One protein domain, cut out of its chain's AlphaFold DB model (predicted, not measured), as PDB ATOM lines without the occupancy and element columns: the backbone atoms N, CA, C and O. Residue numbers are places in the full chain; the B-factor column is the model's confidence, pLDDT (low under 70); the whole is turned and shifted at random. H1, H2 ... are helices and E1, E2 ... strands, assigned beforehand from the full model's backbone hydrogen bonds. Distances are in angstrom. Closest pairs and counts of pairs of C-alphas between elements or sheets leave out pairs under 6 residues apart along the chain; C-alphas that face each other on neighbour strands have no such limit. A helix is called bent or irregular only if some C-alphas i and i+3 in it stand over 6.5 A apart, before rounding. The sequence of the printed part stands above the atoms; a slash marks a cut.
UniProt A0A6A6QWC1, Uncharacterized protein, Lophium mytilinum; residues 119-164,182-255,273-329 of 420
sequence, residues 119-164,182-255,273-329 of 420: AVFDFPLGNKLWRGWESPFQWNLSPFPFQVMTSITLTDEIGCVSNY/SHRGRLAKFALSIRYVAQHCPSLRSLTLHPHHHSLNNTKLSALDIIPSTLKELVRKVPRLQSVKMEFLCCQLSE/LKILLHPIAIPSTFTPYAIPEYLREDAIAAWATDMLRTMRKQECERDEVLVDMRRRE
ATOM      1  N   ALA A 119      40.343 -55.812   5.930       84.50
ATOM      2  CA  ALA A 119      40.352 -56.666   7.109       84.50
ATOM      3  C   ALA A 119      39.136 -56.352   7.989       84.50
ATOM      4  O   ALA A 119      39.043 -55.265   8.562       84.50
ATOM      5  N   VAL A 120      38.212 -57.302   8.104       86.50
ATOM      6  CA  VAL A 120      37.015 -57.189   8.949       86.50
ATOM      7  C   VAL A 120      37.303 -57.795  10.320       86.50
ATOM      8  O   VAL A 120      37.815 -58.908  10.391       86.50
ATOM      9  N   PHE A 121      36.993 -57.076  11.399       85.94
ATOM     10  CA  PHE A 121      37.132 -57.549  12.775       85.94
ATOM     11  C   PHE A 121      35.793 -57.470  13.502       85.94
ATOM     12  O   PHE A 121      35.246 -56.383  13.701       85.94
ATOM     13  N   ASP A 122      35.329 -58.629  13.951       81.56
ATOM     14  CA  ASP A 122      34.140 -58.850  14.782       81.56
ATOM     15  C   ASP A 122      34.456 -58.921  16.286       81.56
ATOM     16  O   ASP A 122      33.569 -58.994  17.136       81.56
ATOM     17  N   PHE A 123      35.737 -58.830  16.646       81.19
ATOM     18  CA  PHE A 123      36.219 -58.984  18.010       81.19
ATOM     19  C   PHE A 123      36.968 -57.751  18.529       81.19
ATOM     20  O   PHE A 123      37.584 -57.006  17.762       81.19
ATOM     21  N   PRO A 124      36.959 -57.505  19.854       83.06
ATOM     22  CA  PRO A 124      37.640 -56.350  20.422       83.06
ATOM     23  C   PRO A 124      39.157 -56.449  20.255       83.06
ATOM     24  O   PRO A 124      39.806 -57.349  20.797       83.06
ATOM     25  N   LEU A 125      39.733 -55.463  19.571       85.44
ATOM     26  CA  LEU A 125      41.175 -55.312  19.419       85.44
ATOM     27  C   LEU A 125      41.759 -54.591  20.638       85.44
ATOM     28  O   LEU A 125      41.218 -53.604  21.143       85.44
ATOM     29  N   GLY A 126      42.898 -55.075  21.124       81.44
ATOM     30  CA  GLY A 126      43.577 -54.477  22.265       81.44
ATOM     31  C   GLY A 126      44.965 -55.059  22.484       81.44
ATOM     32  O   GLY A 126      45.249 -56.193  22.113       81.44
ATOM     33  N   ASN A 127      45.830 -54.283  23.147       72.44
ATOM     34  CA  ASN A 127      47.175 -54.740  23.529       72.44
ATOM     35  C   ASN A 127      47.127 -55.948  24.473       72.44
ATOM     36  O   ASN A 127      48.089 -56.695  24.568       72.44
ATOM     37  N   LYS A 128      46.004 -56.120  25.175       72.50
ATOM     38  CA  LYS A 128      45.668 -57.310  25.946       72.50
ATOM     39  C   LYS A 128      44.317 -57.781  25.429       72.50
ATOM     40  O   LYS A 128      43.353 -57.016  25.511       72.50
ATOM     41  N   LEU A 129      44.248 -58.991  24.875       60.03
ATOM     42  CA  LEU A 129      42.965 -59.584  24.504       60.03
ATOM     43  C   LEU A 129      42.116 -59.739  25.771       60.03
ATOM     44  O   LEU A 129      42.520 -60.397  26.732       60.03
ATOM     45  N   TRP A 130      40.948 -59.099  25.779       54.81
ATOM     46  CA  TRP A 130      39.990 -59.176  26.876       54.81
ATOM     47  C   TRP A 130      39.297 -60.537  26.835       54.81
ATOM     48  O   TRP A 130      38.192 -60.654  26.314       54.81
ATOM     49  N   ARG A 131      39.917 -61.583  27.389       53.62
ATOM     50  CA  ARG A 131      39.110 -62.700  27.890       53.62
ATOM     51  C   ARG A 131      38.515 -62.277  29.227       53.62
ATOM     52  O   ARG A 131      39.164 -61.571  30.000       53.62
ATOM     53  N   GLY A 132      37.273 -62.693  29.475       54.12
ATOM     54  CA  GLY A 132      36.642 -62.594  30.791       54.12
ATOM     55  C   GLY A 132      37.579 -63.097  31.894       54.12
ATOM     56  O   GLY A 132      38.558 -63.792  31.621       54.12
ATOM     57  N   TRP A 133      37.297 -62.710  33.135       43.94
ATOM     58  CA  TRP A 133      38.245 -62.639  34.257       43.94
ATOM     59  C   TRP A 133      38.961 -63.952  34.659       43.94
ATOM     60  O   TRP A 133      39.763 -63.935  35.585       43.94
ATOM     61  N   GLU A 134      38.728 -65.074  33.974       47.41
ATOM     62  CA  GLU A 134      39.167 -66.414  34.380       47.41
ATOM     63  C   GLU A 134      40.212 -67.088  33.463       47.41
ATOM     64  O   GLU A 134      40.651 -68.194  33.769       47.41
ATOM     65  N   SER A 135      40.676 -66.471  32.366       46.62
ATOM     66  CA  SER A 135      41.737 -67.091  31.542       46.62
ATOM     67  C   SER A 135      43.147 -66.697  32.015       46.62
ATOM     68  O   SER A 135      43.504 -65.522  31.911       46.62
ATOM     69  N   PRO A 136      44.005 -67.650  32.434       47.44
ATOM     70  CA  PRO A 136      45.382 -67.363  32.856       47.44
ATOM     71  C   PRO A 136      46.320 -66.981  31.697       47.44
ATOM     72  O   PRO A 136      47.441 -66.537  31.930       47.44
ATOM     73  N   PHE A 137      45.884 -67.132  30.444       47.81
ATOM     74  CA  PHE A 137      46.698 -66.826  29.269       47.81
ATOM     75  C   PHE A 137      46.364 -65.435  28.724       47.81
ATOM     76  O   PHE A 137      45.277 -65.224  28.180       47.81
ATOM     77  N   GLN A 138      47.310 -64.496  28.841       55.50
ATOM     78  CA  GLN A 138      47.274 -63.212  28.137       55.50
ATOM     79  C   GLN A 138      47.777 -63.422  26.715       55.50
ATOM     80  O   GLN A 138      48.930 -63.785  26.505       55.50
ATOM     81  N   TRP A 139      46.898 -63.217  25.742       54.69
ATOM     82  CA  TRP A 139      47.273 -63.258  24.338       54.69
ATOM     83  C   TRP A 139      47.545 -61.818  23.909       54.69
ATOM     84  O   TRP A 139      46.671 -60.954  24.030       54.69
ATOM     85  N   ASN A 140      48.763 -61.563  23.441       63.44
ATOM     86  CA  ASN A 140      49.108 -60.299  22.812       63.44
ATOM     87  C   ASN A 140      48.893 -60.466  21.310       63.44
ATOM     88  O   ASN A 140      49.509 -61.328  20.684       63.44
ATOM     89  N   LEU A 141      48.013 -59.651  20.728       66.62
ATOM     90  CA  LEU A 141      47.950 -59.547  19.276       66.62
ATOM     91  C   LEU A 141      49.283 -58.980  18.801       66.62
ATOM     92  O   LEU A 141      49.683 -57.889  19.225       66.62
ATOM     93  N   SER A 142      49.974 -59.728  17.942       71.69
ATOM     94  CA  SER A 142      51.173 -59.207  17.300       71.69
ATOM     95  C   SER A 142      50.777 -57.958  16.509       71.69
ATOM     96  O   SER A 142      49.882 -58.043  15.669       71.69
ATOM     97  N   PRO A 143      51.425 -56.804  16.738       74.25
ATOM     98  CA  PRO A 143      51.125 -55.579  16.000       74.25
ATOM     99  C   PRO A 143      51.638 -55.640  14.557       74.25
ATOM    100  O   PRO A 143      51.419 -54.730  13.773       74.25
ATOM    101  N   PHE A 144      52.368 -56.697  14.210       73.62
ATOM    102  CA  PHE A 144      53.091 -56.834  12.961       73.62
ATOM    103  C   PHE A 144      52.207 -56.799  11.695       73.62
ATOM    104  O   PHE A 144      52.452 -55.929  10.863       73.62
ATOM    105  N   PRO A 145      51.161 -57.638  11.531       74.62
ATOM    106  CA  PRO A 145      50.311 -57.586  10.335       74.62
ATOM    107  C   PRO A 145      49.544 -56.262  10.207       74.62
ATOM    108  O   PRO A 145      49.303 -55.791   9.101       74.62
ATOM    109  N   PHE A 146      49.230 -55.609  11.328       82.81
ATOM    110  CA  PHE A 146      48.546 -54.317  11.348       82.81
ATOM    111  C   PHE A 146      49.362 -53.202  10.680       82.81
ATOM    112  O   PHE A 146      48.787 -52.270  10.121       82.81
ATOM    113  N   GLN A 147      50.695 -53.321  10.637       85.25
ATOM    114  CA  GLN A 147      51.565 -52.293  10.055       85.25
ATOM    115  C   GLN A 147      51.343 -52.069   8.557       85.25
ATOM    116  O   GLN A 147      51.633 -50.981   8.045       85.25
ATOM    117  N   VAL A 148      50.832 -53.085   7.862       83.62
ATOM    118  CA  VAL A 148      50.625 -53.083   6.409       83.62
ATOM    119  C   VAL A 148      49.152 -53.038   6.006       83.62
ATOM    120  O   VAL A 148      48.861 -52.907   4.824       83.62
ATOM    121  N   MET A 149      48.220 -53.112   6.960       87.69
ATOM    122  CA  MET A 149      46.792 -53.008   6.661       87.69
ATOM    123  C   MET A 149      46.444 -51.593   6.194       87.69
ATOM    124  O   MET A 149      46.764 -50.604   6.861       87.69
ATOM    125  N   THR A 150      45.770 -51.498   5.049       93.00
ATOM    126  CA  THR A 150      45.316 -50.223   4.471       93.00
ATOM    127  C   THR A 150      43.820 -49.997   4.651       93.00
ATOM    128  O   THR A 150      43.402 -48.840   4.687       93.00
ATOM    129  N   SER A 151      43.021 -51.055   4.797       93.00
ATOM    130  CA  SER A 151      41.576 -50.967   5.001       93.00
ATOM    131  C   SER A 151      41.140 -51.890   6.130       93.00
ATOM    132  O   SER A 151      41.432 -53.085   6.098       93.00
ATOM    133  N   ILE A 152      40.458 -51.335   7.130       93.44
ATOM    134  CA  ILE A 152      39.960 -52.074   8.294       93.44
ATOM    135  C   ILE A 152      38.479 -51.775   8.494       93.44
ATOM    136  O   ILE A 152      38.074 -50.616   8.412       93.44
ATOM    137  N   THR A 153      37.711 -52.801   8.843       93.44
ATOM    138  CA  THR A 153      36.299 -52.697   9.207       93.44
ATOM    139  C   THR A 153      36.097 -53.253  10.605       93.44
ATOM    140  O   THR A 153      36.467 -54.389  10.887       93.44
ATOM    141  N   LEU A 154      35.561 -52.433  11.506       93.50
ATOM    142  CA  LEU A 154      35.242 -52.810  12.882       93.50
ATOM    143  C   LEU A 154      33.733 -53.017  12.984       93.50
ATOM    144  O   LEU A 154      32.985 -52.049  12.824       93.50
ATOM    145  N   THR A 155      33.290 -54.252  13.220       89.44
ATOM    146  CA  THR A 155      31.860 -54.589  13.202       89.44
ATOM    147  C   THR A 155      31.170 -54.315  14.539       89.44
ATOM    148  O   THR A 155      31.807 -54.048  15.566       89.44
ATOM    149  N   ASP A 156      29.843 -54.385  14.531       79.88
ATOM    150  CA  ASP A 156      29.001 -54.194  15.708       79.88
ATOM    151  C   ASP A 156      29.043 -55.376  16.677       79.88
ATOM    152  O   ASP A 156      28.689 -55.226  17.851       79.88
ATOM    153  N   GLU A 157      29.559 -56.518  16.231       78.62
ATOM    154  CA  GLU A 157      29.814 -57.676  17.082       78.62
ATOM    155  C   GLU A 157      30.900 -57.414  18.133       78.62
ATOM    156  O   GLU A 157      30.951 -58.095  19.162       78.62
ATOM    157  N   ILE A 158      31.716 -56.368  17.962       77.25
ATOM    158  CA  ILE A 158      32.751 -56.004  18.926       77.25
ATOM    159  C   ILE A 158      32.120 -55.678  20.291       77.25
ATOM    160  O   ILE A 158      31.557 -54.610  20.548       77.25
ATOM    161  N   GLY A 159      32.289 -56.614  21.225       59.66
ATOM    162  CA  GLY A 159      31.741 -56.535  22.580       59.66
ATOM    163  C   GLY A 159      30.411 -57.267  22.773       59.66
ATOM    164  O   GLY A 159      29.925 -57.310  23.910       59.66
ATOM    165  N   CYS A 160      29.847 -57.872  21.727       66.56
ATOM    166  CA  CYS A 160      28.762 -58.835  21.841       66.56
ATOM    167  C   CYS A 160      29.324 -60.157  22.382       66.56
ATOM    168  O   CYS A 160      30.091 -60.863  21.739       66.56
ATOM    169  N   VAL A 161      28.982 -60.472  23.630       56.59
ATOM    170  CA  VAL A 161      29.434 -61.697  24.312       56.59
ATOM    171  C   VAL A 161      28.673 -62.928  23.799       56.59
ATOM    172  O   VAL A 161      29.112 -64.049  24.024       56.59
ATOM    173  N   SER A 162      27.557 -62.737  23.086       52.09
ATOM    174  CA  SER A 162      26.651 -63.815  22.676       52.09
ATOM    175  C   SER A 162      27.278 -64.828  21.719       52.09
ATOM    176  O   SER A 162      26.924 -65.999  21.798       52.09
ATOM    177  N   ASN A 163      28.233 -64.419  20.877       43.81
ATOM    178  CA  ASN A 163      28.859 -65.320  19.900       43.81
ATOM    179  C   ASN A 163      30.108 -66.020  20.458       43.81
ATOM    180  O   ASN A 163      30.528 -67.062  19.958       43.81
ATOM    181  N   TYR A 164      30.651 -65.535  21.581       48.81
ATOM    182  CA  TYR A 164      31.595 -66.312  22.374       48.81
ATOM    183  C   TYR A 164      30.813 -67.229  23.304       48.81
ATOM    184  O   TYR A 164      30.819 -67.051  24.524       48.81
ATOM    185  N   SER A 182      27.592 -53.764  31.031       67.25
ATOM    186  CA  SER A 182      26.929 -52.516  30.667       67.25
ATOM    187  C   SER A 182      27.209 -52.161  29.208       67.25
ATOM    188  O   SER A 182      28.340 -52.301  28.750       67.25
ATOM    189  N   HIS A 183      26.227 -51.620  28.486       72.38
ATOM    190  CA  HIS A 183      26.425 -51.080  27.130       72.38
ATOM    191  C   HIS A 183      27.636 -50.129  27.034       72.38
ATOM    192  O   HIS A 183      28.312 -50.045  26.010       72.38
ATOM    193  N   ARG A 184      27.979 -49.472  28.152       74.69
ATOM    194  CA  ARG A 184      29.206 -48.688  28.322       74.69
ATOM    195  C   ARG A 184      30.483 -49.510  28.095       74.69
ATOM    196  O   ARG A 184      31.428 -48.997  27.509       74.69
ATOM    197  N   GLY A 185      30.519 -50.758  28.550       83.50
ATOM    198  CA  GLY A 185      31.596 -51.713  28.302       83.50
ATOM    199  C   GLY A 185      31.751 -52.059  26.821       83.50
ATOM    200  O   GLY A 185      32.879 -52.090  26.341       83.50
ATOM    201  N   ARG A 186      30.647 -52.229  26.077       86.12
ATOM    202  CA  ARG A 186      30.695 -52.481  24.622       86.12
ATOM    203  C   ARG A 186      31.290 -51.298  23.863       86.12
ATOM    204  O   ARG A 186      32.286 -51.465  23.165       86.12
ATOM    205  N   LEU A 187      30.779 -50.086  24.094       88.94
ATOM    206  CA  LEU A 187      31.348 -48.880  23.476       88.94
ATOM    207  C   LEU A 187      32.804 -48.643  23.884       88.94
ATOM    208  O   LEU A 187      33.608 -48.220  23.062       88.94
ATOM    209  N   ALA A 188      33.172 -48.948  25.132       89.50
ATOM    210  CA  ALA A 188      34.562 -48.864  25.565       89.50
ATOM    211  C   ALA A 188      35.463 -49.865  24.821       89.50
ATOM    212  O   ALA A 188      36.552 -49.484  24.400       89.50
ATOM    213  N   LYS A 189      35.021 -51.113  24.619       89.50
ATOM    214  CA  LYS A 189      35.742 -52.122  23.819       89.50
ATOM    215  C   LYS A 189      35.878 -51.692  22.353       89.50
ATOM    216  O   LYS A 189      36.963 -51.810  21.782       89.50
ATOM    217  N   PHE A 190      34.825 -51.119  21.776       92.12
ATOM    218  CA  PHE A 190      34.854 -50.561  20.422       92.12
ATOM    219  C   PHE A 190      35.859 -49.403  20.313       92.12
ATOM    220  O   PHE A 190      36.759 -49.424  19.475       92.12
ATOM    221  N   ALA A 191      35.808 -48.449  21.245       93.94
ATOM    222  CA  ALA A 191      36.752 -47.332  21.331       93.94
ATOM    223  C   ALA A 191      38.210 -47.799  21.503       93.94
ATOM    224  O   ALA A 191      39.136 -47.243  20.910       93.94
ATOM    225  N   LEU A 192      38.436 -48.837  22.315       91.75
ATOM    226  CA  LEU A 192      39.755 -49.451  22.476       91.75
ATOM    227  C   LEU A 192      40.254 -50.084  21.178       91.75
ATOM    228  O   LEU A 192      41.443 -49.967  20.886       91.75
ATOM    229  N   SER A 193      39.357 -50.670  20.386       93.25
ATOM    230  CA  SER A 193      39.699 -51.245  19.084       93.25
ATOM    231  C   SER A 193      40.144 -50.160  18.102       93.25
ATOM    232  O   SER A 193      41.199 -50.292  17.485       93.25
ATOM    233  N   ILE A 194      39.435 -49.024  18.061       96.31
ATOM    234  CA  ILE A 194      39.846 -47.835  17.288       96.31
ATOM    235  C   ILE A 194      41.239 -47.356  17.728       96.31
ATOM    236  O   ILE A 194      42.105 -47.096  16.894       96.31
ATOM    237  N   ARG A 195      41.497 -47.273  19.042       95.50
ATOM    238  CA  ARG A 195      42.822 -46.887  19.563       95.50
ATOM    239  C   ARG A 195      43.916 -47.881  19.201       95.50
ATOM    240  O   ARG A 195      45.041 -47.460  18.941       95.50
ATOM    241  N   TYR A 196      43.617 -49.175  19.229       93.56
ATOM    242  CA  TYR A 196      44.566 -50.213  18.843       93.56
ATOM    243  C   TYR A 196      44.951 -50.054  17.370       93.56
ATOM    244  O   TYR A 196      46.137 -49.977  17.052       93.56
ATOM    245  N   VAL A 197      43.957 -49.879  16.494       95.38
ATOM    246  CA  VAL A 197      44.169 -49.583  15.071       95.38
ATOM    247  C   VAL A 197      45.031 -48.328  14.897       95.38
ATOM    248  O   VAL A 197      46.052 -48.376  14.216       95.38
ATOM    249  N   ALA A 198      44.708 -47.239  15.599       96.06
ATOM    250  CA  ALA A 198      45.489 -46.000  15.563       96.06
ATOM    251  C   ALA A 198      46.956 -46.173  15.991       96.06
ATOM    252  O   ALA A 198      47.826 -45.433  15.541       96.06
ATOM    253  N   GLN A 199      47.238 -47.108  16.901       94.50
ATOM    254  CA  GLN A 199      48.589 -47.355  17.410       94.50
ATOM    255  C   GLN A 199      49.420 -48.242  16.485       94.50
ATOM    256  O   GLN A 199      50.631 -48.044  16.399       94.50
ATOM    257  N   HIS A 200      48.784 -49.208  15.821       92.12
ATOM    258  CA  HIS A 200      49.491 -50.294  15.137       92.12
ATOM    259  C   HIS A 200      49.324 -50.300  13.617       92.12
ATOM    260  O   HIS A 200      50.031 -51.054  12.956       92.12
ATOM    261  N   CYS A 201      48.464 -49.440  13.055       94.12
ATOM    262  CA  CYS A 201      48.189 -49.358  11.613       94.12
ATOM    263  C   CYS A 201      48.639 -48.019  10.990       94.12
ATOM    264  O   CYS A 201      47.804 -47.246  10.519       94.12
ATOM    265  N   PRO A 202      49.947 -47.699  10.938       94.88
ATOM    266  CA  PRO A 202      50.441 -46.458  10.330       94.88
ATOM    267  C   PRO A 202      50.143 -46.336   8.824       94.88
ATOM    268  O   PRO A 202      50.167 -45.231   8.279       94.88
ATOM    269  N   SER A 203      49.882 -47.457   8.143       93.25
ATOM    270  CA  SER A 203      49.576 -47.508   6.708       93.25
ATOM    271  C   SER A 203      48.079 -47.422   6.391       93.25
ATOM    272  O   SER A 203      47.722 -47.457   5.212       93.25
ATOM    273  N   LEU A 204      47.217 -47.286   7.406       95.81
ATOM    274  CA  LEU A 204      45.768 -47.266   7.222       95.81
ATOM    275  C   LEU A 204      45.340 -46.092   6.333       95.81
ATOM    276  O   LEU A 204      45.726 -44.941   6.554       95.81
ATOM    277  N   ARG A 205      44.510 -46.399   5.338       96.44
ATOM    278  CA  ARG A 205      43.894 -45.450   4.406       96.44
ATOM    279  C   ARG A 205      42.389 -45.362   4.620       96.44
ATOM    280  O   ARG A 205      41.856 -44.261   4.559       96.44
ATOM    281  N   SER A 206      41.721 -46.478   4.903       96.94
ATOM    282  CA  SER A 206      40.278 -46.526   5.140       96.94
ATOM    283  C   SER A 206      39.954 -47.235   6.451       96.94
ATOM    284  O   SER A 206      40.522 -48.286   6.748       96.94
ATOM    285  N   LEU A 207      39.031 -46.668   7.225       97.44
ATOM    286  CA  LEU A 207      38.450 -47.304   8.407       97.44
ATOM    287  C   LEU A 207      36.926 -47.271   8.312       97.44
ATOM    288  O   LEU A 207      36.361 -46.180   8.263       97.44
ATOM    289  N   THR A 208      36.269 -48.424   8.349       96.12
ATOM    290  CA  THR A 208      34.807 -48.538   8.437       96.12
ATOM    291  C   THR A 208      34.407 -48.948   9.850       96.12
ATOM    292  O   THR A 208      35.025 -49.824  10.456       96.12
ATOM    293  N   LEU A 209      33.397 -48.285  10.405       96.00
ATOM    294  CA  LEU A 209      32.894 -48.508  11.754       96.00
ATOM    295  C   LEU A 209      31.414 -48.880  11.704       96.00
ATOM    296  O   LEU A 209      30.603 -48.075  11.245       96.00
ATOM    297  N   HIS A 210      31.068 -50.025  12.283       93.12
ATOM    298  CA  HIS A 210      29.691 -50.425  12.554       93.12
ATOM    299  C   HIS A 210      29.472 -50.443  14.068       93.12
ATOM    300  O   HIS A 210      29.684 -51.456  14.723       93.12
ATOM    301  N   PRO A 211      29.141 -49.312  14.706       91.75
ATOM    302  CA  PRO A 211      28.867 -49.320  16.135       91.75
ATOM    303  C   PRO A 211      27.526 -50.018  16.417       91.75
ATOM    304  O   PRO A 211      26.513 -49.740  15.780       91.75
ATOM    305  N   HIS A 212      27.497 -50.880  17.435       87.56
ATOM    306  CA  HIS A 212      26.295 -51.628  17.809       87.56
ATOM    307  C   HIS A 212      25.129 -50.713  18.210       87.56
ATOM    308  O   HIS A 212      25.157 -50.088  19.275       87.56
ATOM    309  N   HIS A 213      24.054 -50.742  17.418       83.19
ATOM    310  CA  HIS A 213      22.858 -49.898  17.557       83.19
ATOM    311  C   HIS A 213      22.283 -49.887  18.987       83.19
ATOM    312  O   HIS A 213      22.210 -48.843  19.636       83.19
ATOM    313  N   HIS A 214      22.012 -51.065  19.557       81.81
ATOM    314  CA  HIS A 214      21.454 -51.182  20.909       81.81
ATOM    315  C   HIS A 214      22.355 -50.557  21.993       81.81
ATOM    316  O   HIS A 214      21.878 -50.034  23.001       81.81
ATOM    317  N   SER A 215      23.677 -50.564  21.783       85.75
ATOM    318  CA  SER A 215      24.621 -49.934  22.712       85.75
ATOM    319  C   SER A 215      24.566 -48.410  22.636       85.75
ATOM    320  O   SER A 215      24.786 -47.752  23.651       85.75
ATOM    321  N   LEU A 216      24.250 -47.833  21.477       88.31
ATOM    322  CA  LEU A 216      24.114 -46.384  21.310       88.31
ATOM    323  C   LEU A 216      22.859 -45.844  22.003       88.31
ATOM    324  O   LEU A 216      22.930 -44.823  22.690       88.31
ATOM    325  N   ASN A 217      21.740 -46.563  21.899       86.50
ATOM    326  CA  ASN A 217      20.470 -46.154  22.506       86.50
ATOM    327  C   ASN A 217      20.494 -46.161  24.031       86.50
ATOM    328  O   ASN A 217      20.002 -45.231  24.676       86.50
ATOM    329  N   ASN A 218      21.104 -47.193  24.609       84.81
ATOM    330  CA  ASN A 218      21.061 -47.422  26.051       84.81
ATOM    331  C   ASN A 218      22.221 -46.768  26.813       84.81
ATOM    332  O   ASN A 218      22.310 -46.881  28.038       84.81
ATOM    333  N   THR A 219      23.141 -46.096  26.120       87.31
ATOM    334  CA  THR A 219      24.258 -45.404  26.771       87.31
ATOM    335  C   THR A 219      23.954 -43.935  27.023       87.31
ATOM    336  O   THR A 219      23.228 -43.257  26.292       87.31
ATOM    337  N   LYS A 220      24.532 -43.408  28.106       89.62
ATOM    338  CA  LYS A 220      24.497 -41.971  28.396       89.62
ATOM    339  C   LYS A 220      25.228 -41.217  27.287       89.62
ATOM    340  O   LYS A 220      26.251 -41.701  26.813       89.62
ATOM    341  N   LEU A 221      24.762 -40.018  26.937       88.06
ATOM    342  CA  LEU A 221      25.403 -39.179  25.911       88.06
ATOM    343  C   LEU A 221      26.901 -38.971  26.185       88.06
ATOM    344  O   LEU A 221      27.713 -39.136  25.288       88.06
ATOM    345  N   SER A 222      27.283 -38.761  27.448       88.50
ATOM    346  CA  SER A 222      28.692 -38.619  27.844       88.50
ATOM    347  C   SER A 222      29.548 -39.873  27.638       88.50
ATOM    348  O   SER A 222      30.774 -39.794  27.634       88.50
ATOM    349  N   ALA A 223      28.936 -41.051  27.499       89.19
ATOM    350  CA  ALA A 223      29.652 -42.267  27.137       89.19
ATOM    351  C   ALA A 223      29.883 -42.367  25.623       89.19
ATOM    352  O   ALA A 223      30.842 -43.022  25.229       89.19
ATOM    353  N   LEU A 224      29.059 -41.712  24.794       92.25
ATOM    354  CA  LEU A 224      29.251 -41.655  23.341       92.25
ATOM    355  C   LEU A 224      30.484 -40.827  22.971       92.25
ATOM    356  O   LEU A 224      31.181 -41.188  22.027       92.25
ATOM    357  N   ASP A 225      30.813 -39.805  23.771       95.00
ATOM    358  CA  ASP A 225      31.974 -38.918  23.578       95.00
ATOM    359  C   ASP A 225      33.321 -39.665  23.527       95.00
ATOM    360  O   ASP A 225      34.319 -39.140  23.020       95.00
ATOM    361  N   ILE A 226      33.365 -40.917  24.002       95.19
ATOM    362  CA  ILE A 226      34.557 -41.759  23.892       95.19
ATOM    363  C   ILE A 226      34.925 -42.031  22.429       95.19
ATOM    364  O   ILE A 226      36.112 -42.015  22.108       95.19
ATOM    365  N   ILE A 227      33.943 -42.221  21.540       96.19
ATOM    366  CA  ILE A 227      34.185 -42.546  20.130       96.19
ATOM    367  C   ILE A 227      34.786 -41.343  19.384       96.19
ATOM    368  O   ILE A 227      35.899 -41.499  18.866       96.19
ATOM    369  N   PRO A 228      34.182 -40.131  19.405       97.88
ATOM    370  CA  PRO A 228      34.807 -38.925  18.862       97.88
ATOM    371  C   PRO A 228      36.217 -38.688  19.410       97.88
ATOM    372  O   PRO A 228      37.140 -38.422  18.644       97.88
ATOM    373  N   SER A 229      36.421 -38.857  20.724       96.88
ATOM    374  CA  SER A 229      37.742 -38.703  21.347       96.88
ATOM    375  C   SER A 229      38.775 -39.693  20.790       96.88
ATOM    376  O   SER A 229      39.913 -39.307  20.517       96.88
ATOM    377  N   THR A 230      38.398 -40.956  20.577       97.25
ATOM    378  CA  THR A 230      39.300 -41.949  19.968       97.25
ATOM    379  C   THR A 230      39.569 -41.703  18.488       97.25
ATOM    380  O   THR A 230      40.674 -41.974  18.024       97.25
ATOM    381  N   LEU A 231      38.615 -41.123  17.761       98.06
ATOM    382  CA  LEU A 231      38.802 -40.737  16.363       98.06
ATOM    383  C   LEU A 231      39.756 -39.546  16.201       98.06
ATOM    384  O   LEU A 231      40.545 -39.537  15.255       98.06
ATOM    385  N   LYS A 232      39.783 -38.601  17.158       97.94
ATOM    386  CA  LYS A 232      40.848 -37.578  17.222       97.94
ATOM    387  C   LYS A 232      42.227 -38.230  17.286       97.94
ATOM    388  O   LYS A 232      43.125 -37.901  16.517       97.94
ATOM    389  N   GLU A 233      42.376 -39.201  18.188       96.94
ATOM    390  CA  GLU A 233      43.633 -39.930  18.360       96.94
ATOM    391  C   GLU A 233      44.037 -40.696  17.092       96.94
ATOM    392  O   GLU A 233      45.221 -40.701  16.752       96.94
ATOM    393  N   LEU A 234      43.070 -41.298  16.392       97.62
ATOM    394  CA  LEU A 234      43.281 -41.996  15.123       97.62
ATOM    395  C   LEU A 234      43.854 -41.069  14.051       97.62
ATOM    396  O   LEU A 234      44.924 -41.352  13.520       97.62
ATOM    397  N   VAL A 235      43.178 -39.957  13.764       97.44
ATOM    398  CA  VAL A 235      43.610 -39.000  12.732       97.44
ATOM    399  C   VAL A 235      44.989 -38.426  13.048       97.44
ATOM    400  O   VAL A 235      45.818 -38.285  12.151       97.44
ATOM    401  N   ARG A 236      45.265 -38.158  14.328       96.38
ATOM    402  CA  ARG A 236      46.572 -37.675  14.782       96.38
ATOM    403  C   ARG A 236      47.692 -38.694  14.560       96.38
ATOM    404  O   ARG A 236      48.811 -38.315  14.226       96.38
ATOM    405  N   LYS A 237      47.428 -39.981  14.807       96.50
ATOM    406  CA  LYS A 237      48.445 -41.045  14.712       96.50
ATOM    407  C   LYS A 237      48.597 -41.619  13.308       96.50
ATOM    408  O   LYS A 237      49.655 -42.168  13.005       96.50
ATOM    409  N   VAL A 238      47.575 -41.492  12.466       96.88
ATOM    410  CA  VAL A 238      47.545 -42.089  11.130       96.88
ATOM    411  C   VAL A 238      47.387 -41.001  10.061       96.88
ATOM    412  O   VAL A 238      46.295 -40.781   9.539       96.88
ATOM    413  N   PRO A 239      48.482 -40.313   9.687       94.44
ATOM    414  CA  PRO A 239      48.426 -39.164   8.777       94.44
ATOM    415  C   PRO A 239      48.031 -39.534   7.338       94.44
ATOM    416  O   PRO A 239      47.684 -38.657   6.551       94.44
ATOM    417  N   ARG A 240      48.096 -40.825   6.983       95.50
ATOM    418  CA  ARG A 240      47.730 -41.364   5.663       95.50
ATOM    419  C   ARG A 240      46.248 -41.722   5.537       95.50
ATOM    420  O   ARG A 240      45.847 -42.205   4.480       95.50
ATOM    421  N   LEU A 241      45.453 -41.489   6.579       97.38
ATOM    422  CA  LEU A 241      44.034 -41.812   6.596       97.38
ATOM    423  C   LEU A 241      43.271 -40.969   5.561       97.38
ATOM    424  O   LEU A 241      43.227 -39.741   5.640       97.38
ATOM    425  N   GLN A 242      42.673 -41.645   4.583       97.12
ATOM    426  CA  GLN A 242      41.939 -41.058   3.462       97.12
ATOM    427  C   GLN A 242      40.434 -41.012   3.731       97.12
ATOM    428  O   GLN A 242      39.791 -40.021   3.386       97.12
ATOM    429  N   SER A 243      39.881 -42.043   4.371       97.50
ATOM    430  CA  SER A 243      38.453 -42.130   4.672       97.50
ATOM    431  C   SER A 243      38.174 -42.781   6.021       97.50
ATOM    432  O   SER A 243      38.812 -43.759   6.410       97.50
ATOM    433  N   VAL A 244      37.168 -42.254   6.713       97.81
ATOM    434  CA  VAL A 244      36.518 -42.907   7.851       97.81
ATOM    435  C   VAL A 244      35.041 -43.025   7.523       97.81
ATOM    436  O   VAL A 244      34.387 -42.018   7.266       97.81
ATOM    437  N   LYS A 245      34.524 -44.246   7.502       97.00
ATOM    438  CA  LYS A 245      33.118 -44.543   7.255       97.00
ATOM    439  C   LYS A 245      32.458 -44.961   8.556       97.00
ATOM    440  O   LYS A 245      33.040 -45.715   9.331       97.00
ATOM    441  N   MET A 246      31.255 -44.468   8.793       96.25
ATOM    442  CA  MET A 246      30.372 -44.984   9.828       96.25
ATOM    443  C   MET A 246      29.116 -45.482   9.132       96.25
ATOM    444  O   MET A 246      28.458 -44.726   8.415       96.25
ATOM    445  N   GLU A 247      28.847 -46.767   9.296       92.19
ATOM    446  CA  GLU A 247      27.762 -47.468   8.629       92.19
ATOM    447  C   GLU A 247      26.879 -48.106   9.688       92.19
ATOM    448  O   GLU A 247      27.354 -48.721  10.644       92.19
ATOM    449  N   PHE A 248      25.575 -47.955   9.516       85.44
ATOM    450  CA  PHE A 248      24.598 -48.583  10.383       85.44
ATOM    451  C   PHE A 248      23.387 -49.000   9.584       85.44
ATOM    452  O   PHE A 248      23.014 -48.358   8.601       85.44
ATOM    453  N   LEU A 249      22.808 -50.106  10.027       76.19
ATOM    454  CA  LEU A 249      21.603 -50.661   9.455       76.19
ATOM    455  C   LEU A 249      20.419 -49.900  10.044       76.19
ATOM    456  O   LEU A 249      20.120 -50.024  11.232       76.19
ATOM    457  N   CYS A 250      19.784 -49.081   9.213       69.88
ATOM    458  CA  CYS A 250      18.531 -48.419   9.528       69.88
ATOM    459  C   CYS A 250      17.408 -49.164   8.808       69.88
ATOM    460  O   CYS A 250      17.488 -49.391   7.603       69.88
ATOM    461  N   CYS A 251      16.364 -49.556   9.529       65.56
ATOM    462  CA  CYS A 251      15.145 -50.033   8.886       65.56
ATOM    463  C   CYS A 251      14.348 -48.787   8.497       65.56
ATOM    464  O   CYS A 251      13.829 -48.105   9.381       65.56
ATOM    465  N   GLN A 252      14.317 -48.441   7.211       60.84
ATOM    466  CA  GLN A 252      13.391 -47.411   6.749       60.84
ATOM    467  C   GLN A 252      12.010 -48.038   6.629       60.84
ATOM    468  O   GLN A 252      11.852 -49.053   5.959       60.84
ATOM    469  N   LEU A 253      11.024 -47.420   7.267       58.12
ATOM    470  CA  LEU A 253       9.629 -47.705   6.978       58.12
ATOM    471  C   LEU A 253       9.311 -47.009   5.658       58.12
ATOM    472  O   LEU A 253       9.382 -45.782   5.566       58.12
ATOM    473  N   SER A 254       9.052 -47.791   4.617       58.66
ATOM    474  CA  SER A 254       8.587 -47.252   3.346       58.66
ATOM    475  C   SER A 254       7.172 -46.704   3.542       58.66
ATOM    476  O   SER A 254       6.232 -47.474   3.724       58.66
ATOM    477  N   GLU A 255       7.001 -45.378   3.486       61.47
ATOM    478  CA  GLU A 255       5.677 -44.726   3.535       61.47
ATOM    479  C   GLU A 255       4.729 -45.263   2.442       61.47
ATOM    480  O   GLU A 255       3.511 -45.246   2.602       61.47
ATOM    481  N   LEU A 273       6.248 -58.210   9.170       56.84
ATOM    482  CA  LEU A 273       7.375 -57.732   9.985       56.84
ATOM    483  C   LEU A 273       8.748 -57.990   9.341       56.84
ATOM    484  O   LEU A 273       9.695 -57.248   9.604       56.84
ATOM    485  N   LYS A 274       8.871 -59.025   8.500       57.66
ATOM    486  CA  LYS A 274      10.104 -59.301   7.743       57.66
ATOM    487  C   LYS A 274      10.244 -58.408   6.514       57.66
ATOM    488  O   LYS A 274      11.370 -58.041   6.187       57.66
ATOM    489  N   ILE A 275       9.134 -58.067   5.858       54.31
ATOM    490  CA  ILE A 275       9.120 -57.224   4.653       54.31
ATOM    491  C   ILE A 275       9.383 -55.752   5.017       54.31
ATOM    492  O   ILE A 275      10.216 -55.105   4.389       54.31
ATOM    493  N   LEU A 276       8.791 -55.248   6.106       54.00
ATOM    494  CA  LEU A 276       8.883 -53.830   6.501       54.00
ATOM    495  C   LEU A 276      10.233 -53.407   7.113       54.00
ATOM    496  O   LEU A 276      10.445 -52.230   7.402       54.00
ATOM    497  N   LEU A 277      11.155 -54.344   7.355       58.81
ATOM    498  CA  LEU A 277      12.422 -54.077   8.044       58.81
ATOM    499  C   LEU A 277      13.640 -54.436   7.193       58.81
ATOM    500  O   LEU A 277      14.629 -54.937   7.731       58.81
ATOM    501  N   HIS A 278      13.619 -54.151   5.888       62.34
ATOM    502  CA  HIS A 278      14.837 -54.254   5.089       62.34
ATOM    503  C   HIS A 278      15.919 -53.316   5.657       62.34
ATOM    504  O   HIS A 278      15.735 -52.095   5.691       62.34
ATOM    505  N   PRO A 279      17.044 -53.861   6.153       67.69
ATOM    506  CA  PRO A 279      18.087 -53.049   6.747       67.69
ATOM    507  C   PRO A 279      18.809 -52.293   5.632       67.69
ATOM    508  O   PRO A 279      19.562 -52.871   4.850       67.69
ATOM    509  N   ILE A 280      18.590 -50.984   5.559       76.38
ATOM    510  CA  ILE A 280      19.317 -50.103   4.653       76.38
ATOM    511  C   ILE A 280      20.556 -49.618   5.396       76.38
ATOM    512  O   ILE A 280      20.469 -48.924   6.412       76.38
ATOM    513  N   ALA A 281      21.731 -49.987   4.892       79.38
ATOM    514  CA  ALA A 281      22.970 -49.382   5.348       79.38
ATOM    515  C   ALA A 281      22.981 -47.912   4.910       79.38
ATOM    516  O   ALA A 281      22.932 -47.625   3.714       79.38
ATOM    517  N   ILE A 282      23.043 -46.981   5.864       81.62
ATOM    518  CA  ILE A 282      23.224 -45.553   5.572       81.62
ATOM    519  C   ILE A 282      24.716 -45.235   5.741       81.62
ATOM    520  O   ILE A 282      25.169 -45.032   6.873       81.62
ATOM    521  N   PRO A 283      25.515 -45.209   4.656       88.12
ATOM    522  CA  PRO A 283      26.930 -44.898   4.759       88.12
ATOM    523  C   PRO A 283      27.139 -43.396   4.949       88.12
ATOM    524  O   PRO A 283      26.749 -42.581   4.114       88.12
ATOM    525  N   SER A 284      27.836 -43.022   6.020       93.56
ATOM    526  CA  SER A 284      28.381 -41.675   6.193       93.56
ATOM    527  C   SER A 284      29.898 -41.736   6.089       93.56
ATOM    528  O   SER A 284      30.544 -42.476   6.831       93.56
ATOM    529  N   THR A 285      30.478 -40.978   5.158       96.38
ATOM    530  CA  THR A 285      31.928 -40.970   4.917       96.38
ATOM    531  C   THR A 285      32.525 -39.615   5.272       96.38
ATOM    532  O   THR A 285      32.077 -38.578   4.789       96.38
ATOM    533  N   PHE A 286      33.583 -39.635   6.073       95.94
ATOM    534  CA  PHE A 286      34.438 -38.497   6.374       95.94
ATOM    535  C   PHE A 286      35.777 -38.641   5.652       95.94
ATOM    536  O   PHE A 286      36.395 -39.706   5.696       95.94
ATOM    537  N   THR A 287      36.253 -37.571   5.018       96.75
ATOM    538  CA  THR A 287      37.504 -37.552   4.241       96.75
ATOM    539  C   THR A 287      38.533 -36.609   4.880       96.75
ATOM    540  O   THR A 287      38.557 -35.420   4.544       96.75
ATOM    541  N   PRO A 288      39.413 -37.092   5.788       90.94
ATOM    542  CA  PRO A 288      40.347 -36.236   6.526       90.94
ATOM    543  C   PRO A 288      41.327 -35.468   5.633       90.94
ATOM    544  O   PRO A 288      41.739 -34.362   5.978       90.94
ATOM    545  N   TYR A 289      41.713 -36.038   4.487       90.81
ATOM    546  CA  TYR A 289      42.728 -35.454   3.602       90.81
ATOM    547  C   TYR A 289      42.300 -34.116   2.981       90.81
ATOM    548  O   TYR A 289      43.162 -33.300   2.663       90.81
ATOM    549  N   ALA A 290      40.990 -33.882   2.840       93.50
ATOM    550  CA  ALA A 290      40.431 -32.641   2.307       93.50
ATOM    551  C   ALA A 290      40.468 -31.480   3.321       93.50
ATOM    552  O   ALA A 290      40.199 -30.334   2.965       93.50
ATOM    553  N   ILE A 291      40.796 -31.768   4.585       95.62
ATOM    554  CA  ILE A 291      40.774 -30.814   5.694       95.62
ATOM    555  C   ILE A 291      42.221 -30.472   6.092       95.62
ATOM    556  O   ILE A 291      43.062 -31.380   6.181       95.62
ATOM    557  N   PRO A 292      42.545 -29.189   6.357       97.00
ATOM    558  CA  PRO A 292      43.858 -28.792   6.860       97.00
ATOM    559  C   PRO A 292      44.240 -29.548   8.136       97.00
ATOM    560  O   PRO A 292      43.409 -29.706   9.027       97.00
ATOM    561  N   GLU A 293      45.501 -29.984   8.245       95.00
ATOM    562  CA  GLU A 293      45.977 -30.894   9.304       95.00
ATOM    563  C   GLU A 293      45.602 -30.442  10.722       95.00
ATOM    564  O   GLU A 293      45.073 -31.233  11.500       95.00
ATOM    565  N   TYR A 294      45.769 -29.151  11.016       96.00
ATOM    566  CA  TYR A 294      45.477 -28.557  12.324       96.00
ATOM    567  C   TYR A 294      43.983 -28.540  12.701       96.00
ATOM    568  O   TYR A 294      43.664 -28.329  13.867       96.00
ATOM    569  N   LEU A 295      43.070 -28.764  11.748       97.44
ATOM    570  CA  LEU A 295      41.620 -28.826  11.982       97.44
ATOM    571  C   LEU A 295      41.068 -30.252  11.968       97.44
ATOM    572  O   LEU A 295      39.908 -30.457  12.330       97.44
ATOM    573  N   ARG A 296      41.853 -31.248  11.533       96.44
ATOM    574  CA  ARG A 296      41.313 -32.591  11.271       96.44
ATOM    575  C   ARG A 296      40.764 -33.261  12.527       96.44
ATOM    576  O   ARG A 296      39.732 -33.920  12.440       96.44
ATOM    577  N   GLU A 297      41.426 -33.091  13.674       97.75
ATOM    578  CA  GLU A 297      40.975 -33.669  14.947       97.75
ATOM    579  C   GLU A 297      39.609 -33.111  15.373       97.75
ATOM    580  O   GLU A 297      38.710 -33.862  15.745       97.75
ATOM    581  N   ASP A 298      39.414 -31.796  15.297       97.88
ATOM    582  CA  ASP A 298      38.138 -31.188  15.677       97.88
ATOM    583  C   ASP A 298      37.035 -31.506  14.668       97.88
ATOM    584  O   ASP A 298      35.922 -31.846  15.070       97.88
ATOM    585  N   ALA A 299      37.361 -31.502  13.374       97.88
ATOM    586  CA  ALA A 299      36.412 -31.830  12.320       97.88
ATOM    587  C   ALA A 299      35.915 -33.282  12.405       97.88
ATOM    588  O   ALA A 299      34.706 -33.507  12.324       97.88
ATOM    589  N   ILE A 300      36.805 -34.266  12.623       98.06
ATOM    590  CA  ILE A 300      36.374 -35.668  12.748       98.06
ATOM    591  C   ILE A 300      35.545 -35.890  14.013       98.06
ATOM    592  O   ILE A 300      34.595 -36.669  13.999       98.06
ATOM    593  N   ALA A 301      35.871 -35.203  15.110       97.81
ATOM    594  CA  ALA A 301      35.115 -35.335  16.347       97.81
ATOM    595  C   ALA A 301      33.720 -34.715  16.239       97.81
ATOM    596  O   ALA A 301      32.759 -35.324  16.712       97.81
ATOM    597  N   ALA A 302      33.601 -33.542  15.608       97.75
ATOM    598  CA  ALA A 302      32.312 -32.915  15.330       97.75
ATOM    599  C   ALA A 302      31.456 -33.819  14.433       97.75
ATOM    600  O   ALA A 302      30.360 -34.207  14.837       97.75
ATOM    601  N   TRP A 303      32.014 -34.272  13.302       97.88
ATOM    602  CA  TRP A 303      31.346 -35.208  12.394       97.88
ATOM    603  C   TRP A 303      30.878 -36.478  13.114       97.88
ATOM    604  O   TRP A 303      29.708 -36.835  13.024       97.88
ATOM    605  N   ALA A 304      31.754 -37.138  13.879       97.06
ATOM    606  CA  ALA A 304      31.404 -38.366  14.589       97.06
ATOM    607  C   ALA A 304      30.330 -38.135  15.662       97.06
ATOM    608  O   ALA A 304      29.461 -38.982  15.855       97.06
ATOM    609  N   THR A 305      30.367 -36.992  16.352       96.31
ATOM    610  CA  THR A 305      29.347 -36.627  17.346       96.31
ATOM    611  C   THR A 305      27.981 -36.468  16.688       96.31
ATOM    612  O   THR A 305      26.993 -37.012  17.187       96.31
ATOM    613  N   ASP A 306      27.924 -35.766  15.558       95.81
ATOM    614  CA  ASP A 306      26.687 -35.562  14.806       95.81
ATOM    615  C   ASP A 306      26.169 -36.876  14.211       95.81
ATOM    616  O   ASP A 306      24.967 -37.148  14.272       95.81
ATOM    617  N   MET A 307      27.070 -37.742  13.735       95.19
ATOM    618  CA  MET A 307      26.710 -39.064  13.223       95.19
ATOM    619  C   MET A 307      26.093 -39.941  14.319       95.19
ATOM    620  O   MET A 307      24.962 -40.397  14.175       95.19
ATOM    621  N   LEU A 308      26.759 -40.084  15.469       94.44
ATOM    622  CA  LEU A 308      26.257 -40.887  16.594       94.44
ATOM    623  C   LEU A 308      24.924 -40.355  17.147       94.44
ATOM    624  O   LEU A 308      24.067 -41.140  17.559       94.44
ATOM    625  N   ARG A 309      24.722 -39.030  17.148       93.50
ATOM    626  CA  ARG A 309      23.433 -38.414  17.509       93.50
ATOM    627  C   ARG A 309      22.342 -38.738  16.495       93.50
ATOM    628  O   ARG A 309      21.231 -39.064  16.904       93.50
ATOM    629  N   THR A 310      22.660 -38.667  15.204       92.25
ATOM    630  CA  THR A 310      21.728 -38.995  14.115       92.25
ATOM    631  C   THR A 310      21.311 -40.459  14.186       92.25
ATOM    632  O   THR A 310      20.117 -40.743  14.195       92.25
ATOM    633  N   MET A 311      22.275 -41.371  14.349       90.94
ATOM    634  CA  MET A 311      22.028 -42.805  14.527       90.94
ATOM    635  C   MET A 311      21.092 -43.073  15.705       90.94
ATOM    636  O   MET A 311      20.101 -43.780  15.569       90.94
ATOM    637  N   ARG A 312      21.363 -42.450  16.858       90.62
ATOM    638  CA  ARG A 312      20.515 -42.587  18.046       90.62
ATOM    639  C   ARG A 312      19.109 -42.019  17.835       90.62
ATOM    640  O   ARG A 312      18.153 -42.581  18.354       90.62
ATOM    641  N   LYS A 313      18.969 -40.899  17.117       90.00
ATOM    642  CA  LYS A 313      17.663 -40.285  16.827       90.00
ATOM    643  C   LYS A 313      16.810 -41.200  15.949       90.00
ATOM    644  O   LYS A 313      15.688 -41.494  16.338       90.00
ATOM    645  N   GLN A 314      17.366 -41.671  14.834       86.31
ATOM    646  CA  GLN A 314      16.672 -42.578  13.912       86.31
ATOM    647  C   GLN A 314      16.259 -43.875  14.603       86.31
ATOM    648  O   GLN A 314      15.159 -44.375  14.408       86.31
ATOM    649  N   GLU A 315      17.118 -44.393  15.476       81.19
ATOM    650  CA  GLU A 315      16.808 -45.599  16.227       81.19
ATOM    651  C   GLU A 315      15.711 -45.365  17.284       81.19
ATOM    652  O   GLU A 315      14.849 -46.218  17.476       81.19
ATOM    653  N   CYS A 316      15.700 -44.212  17.966       80.94
ATOM    654  CA  CYS A 316      14.587 -43.852  18.849       80.94
ATOM    655  C   CYS A 316      13.264 -43.739  18.077       80.94
ATOM    656  O   CYS A 316      12.243 -44.195  18.580       80.94
ATOM    657  N   GLU A 317      13.285 -43.156  16.876       83.62
ATOM    658  CA  GLU A 317      12.104 -43.060  16.006       83.62
ATOM    659  C   GLU A 317      11.624 -44.462  15.594       83.62
ATOM    660  O   GLU A 317      10.436 -44.755  15.692       83.62
ATOM    661  N   ARG A 318      12.545 -45.376  15.258       80.69
ATOM    662  CA  ARG A 318      12.225 -46.787  14.988       80.69
ATOM    663  C   ARG A 318      11.593 -47.490  16.190       80.69
ATOM    664  O   ARG A 318      10.576 -48.162  16.031       80.69
ATOM    665  N   ASP A 319      12.182 -47.350  17.379       77.69
ATOM    666  CA  ASP A 319      11.639 -47.918  18.620       77.69
ATOM    667  C   ASP A 319      10.214 -47.394  18.884       77.69
ATOM    668  O   ASP A 319       9.342 -48.160  19.295       77.69
ATOM    669  N   GLU A 320       9.963 -46.104  18.636       80.81
ATOM    670  CA  GLU A 320       8.642 -45.489  18.791       80.81
ATOM    671  C   GLU A 320       7.623 -46.058  17.798       80.81
ATOM    672  O   GLU A 320       6.530 -46.434  18.227       80.81
ATOM    673  N   VAL A 321       7.979 -46.209  16.517       80.25
ATOM    674  CA  VAL A 321       7.065 -46.800  15.528       80.25
ATOM    675  C   VAL A 321       6.816 -48.285  15.800       80.25
ATOM    676  O   VAL A 321       5.675 -48.732  15.735       80.25
ATOM    677  N   LEU A 322       7.834 -49.056  16.196       76.31
ATOM    678  CA  LEU A 322       7.653 -50.460  16.595       76.31
ATOM    679  C   LEU A 322       6.717 -50.603  17.802       76.31
ATOM    680  O   LEU A 322       5.958 -51.569  17.885       76.31
ATOM    681  N   VAL A 323       6.776 -49.668  18.753       78.44
ATOM    682  CA  VAL A 323       5.844 -49.630  19.886       78.44
ATOM    683  C   VAL A 323       4.441 -49.231  19.425       78.44
ATOM    684  O   VAL A 323       3.478 -49.821  19.909       78.44
ATOM    685  N   ASP A 324       4.311 -48.277  18.502       79.62
ATOM    686  CA  ASP A 324       3.014 -47.845  17.966       79.62
ATOM    687  C   ASP A 324       2.323 -48.944  17.145       79.62
ATOM    688  O   ASP A 324       1.154 -49.238  17.386       79.62
ATOM    689  N   MET A 325       3.049 -49.635  16.260       75.25
ATOM    690  CA  MET A 325       2.522 -50.779  15.503       75.25
ATOM    691  C   MET A 325       1.995 -51.873  16.441       75.25
ATOM    692  O   MET A 325       0.852 -52.303  16.308       75.25
ATOM    693  N   ARG A 326       2.768 -52.240  17.474       74.31
ATOM    694  CA  ARG A 326       2.321 -53.220  18.483       74.31
ATOM    695  C   ARG A 326       1.115 -52.747  19.288       74.31
ATOM    696  O   ARG A 326       0.315 -53.572  19.720       74.31
ATOM    697  N   ARG A 327       0.986 -51.438  19.530       74.88
ATOM    698  CA  ARG A 327      -0.204 -50.874  20.182       74.88
ATOM    699  C   ARG A 327      -1.425 -51.030  19.299       74.88
ATOM    700  O   ARG A 327      -2.436 -51.495  19.805       74.88
ATOM    701  N   ARG A 328      -1.327 -50.716  18.006       74.25
ATOM    702  CA  ARG A 328      -2.438 -50.877  17.053       74.25
ATOM    703  C   ARG A 328      -2.892 -52.333  16.932       74.25
ATOM    704  O   ARG A 328      -4.088 -52.574  16.869       74.25
ATOM    705  N   GLU A 329      -1.969 -53.294  16.991       68.50
ATOM    706  CA  GLU A 329      -2.305 -54.729  17.064       68.50
ATOM    707  C   GLU A 329      -3.058 -55.108  18.352       68.50
ATOM    708  O   GLU A 329      -3.854 -56.046  18.362       68.50
TER     709      GLU A 329
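What this domain is: This is residues 119 to 164, 182 to 255 and 273 to 329 of the 420 residues of an uncharacterized protein of Lophium mytilinum (UniProt A0A6A6QWC1). A twisted five-strand sheet has the helices H2 and H6 over one face, with H5 between those two helices. The longest helix, H6, runs along the two longest strands, E4 and E5, and its residues 323 to 329 stick out at one end. The printed part has 177 residues with six named helices and five named strands, in the order E1 H1 E2 H2 E3 H3 H4 H5 E4 E5 H6; the class is mixed, helices and strands. The sheet is mixed, in the order E1 E2 E3 E4 E5. The whole is compact, with a radius of gyration of the C-alphas of 17.4 A and spans of 55 by 47 by 29 A.

How they stand to each other: Start at edge strand E1, residues 119 to 121, parallel to E2, residues 151 to 154, with N 121 and O 153 at 2.8 A. E3, residues 206 to 209, is parallel to E2, with N 208 and O 152 at 2.8 A. Look next at E4, residues 243 to 251, parallel to E3, with N 209 and O 245 at 2.8 A. Edge strand E5, residues 279 to 286, is antiparallel to E4, with N 286 and O 244 at 2.8 A. H6, residues 293 to 329, is on the sheet at a height of 9.6 A, over E4 and E5, and runs along the strands, at 4 degrees to E4 on the local plane. H2, residues 183 to 200, is on the sheet too; with H6 over the same sheet this makes two layers, helices on one face of a sheet. H5, residues 226 to 237, touches H2, the C-alphas of Ala 198 and Leu 234 being closest at 4.6 A, at a shallow tilt of 0 degrees, the same way. H5 also touches H6, residues 296 to 305 alone, the C-alphas of Pro 228 and Ala 301 being closest at 4.4 A, at a shallow tilt of 31 degrees, opposite ways. H2 and H6 are apart. H3, residues 213 to 217, touches H6, closest at the C-alphas of Asn 217 and Arg 312, 5.7 A. H1, residues 145 to 148, and H4, residues 221 to 224, each only just touch H2, with 3 pairs of C-alphas within 8 A. E1, H1, E2 form a strand-helix-strand unit, two parallel neighbour strands with a helix between, its crossover right-handed; E3, H3 H4 H5, E4 form another. In H2, H3 and H5 every O i to N i+4 pair is within hydrogen-bond range, in H6 31 of 33; H1 and H4 are too short for one.

Where its parts are: Find C-alpha 119 at (40.352, -56.666, 7.109), where E1 begins. H2 is 26.0 A long, H5 16.7 A, E4 25.0 A and E5 21.9 A. From C-alpha 293 at (45.977, -30.894, 9.304), H6 runs 54.4 A to C-alpha 329 at (-2.305, -54.729, 17.064); it is irregular, C-alphas 294 and 297 being 7.3 A apart.

The domain as a whole: The two C-alphas farthest apart are those of Phe 144 and Arg 328, 56.0 A. Residues 165 to 181 and 256 to 272 are not printed, with C-alpha gaps of 16.8 A and 14.6 A. The link from E1 to H1 is long. Confidence is under 70 at residues 129 to 141, 159 to 164, 182, 250 to 255, 273 to 279 and 329.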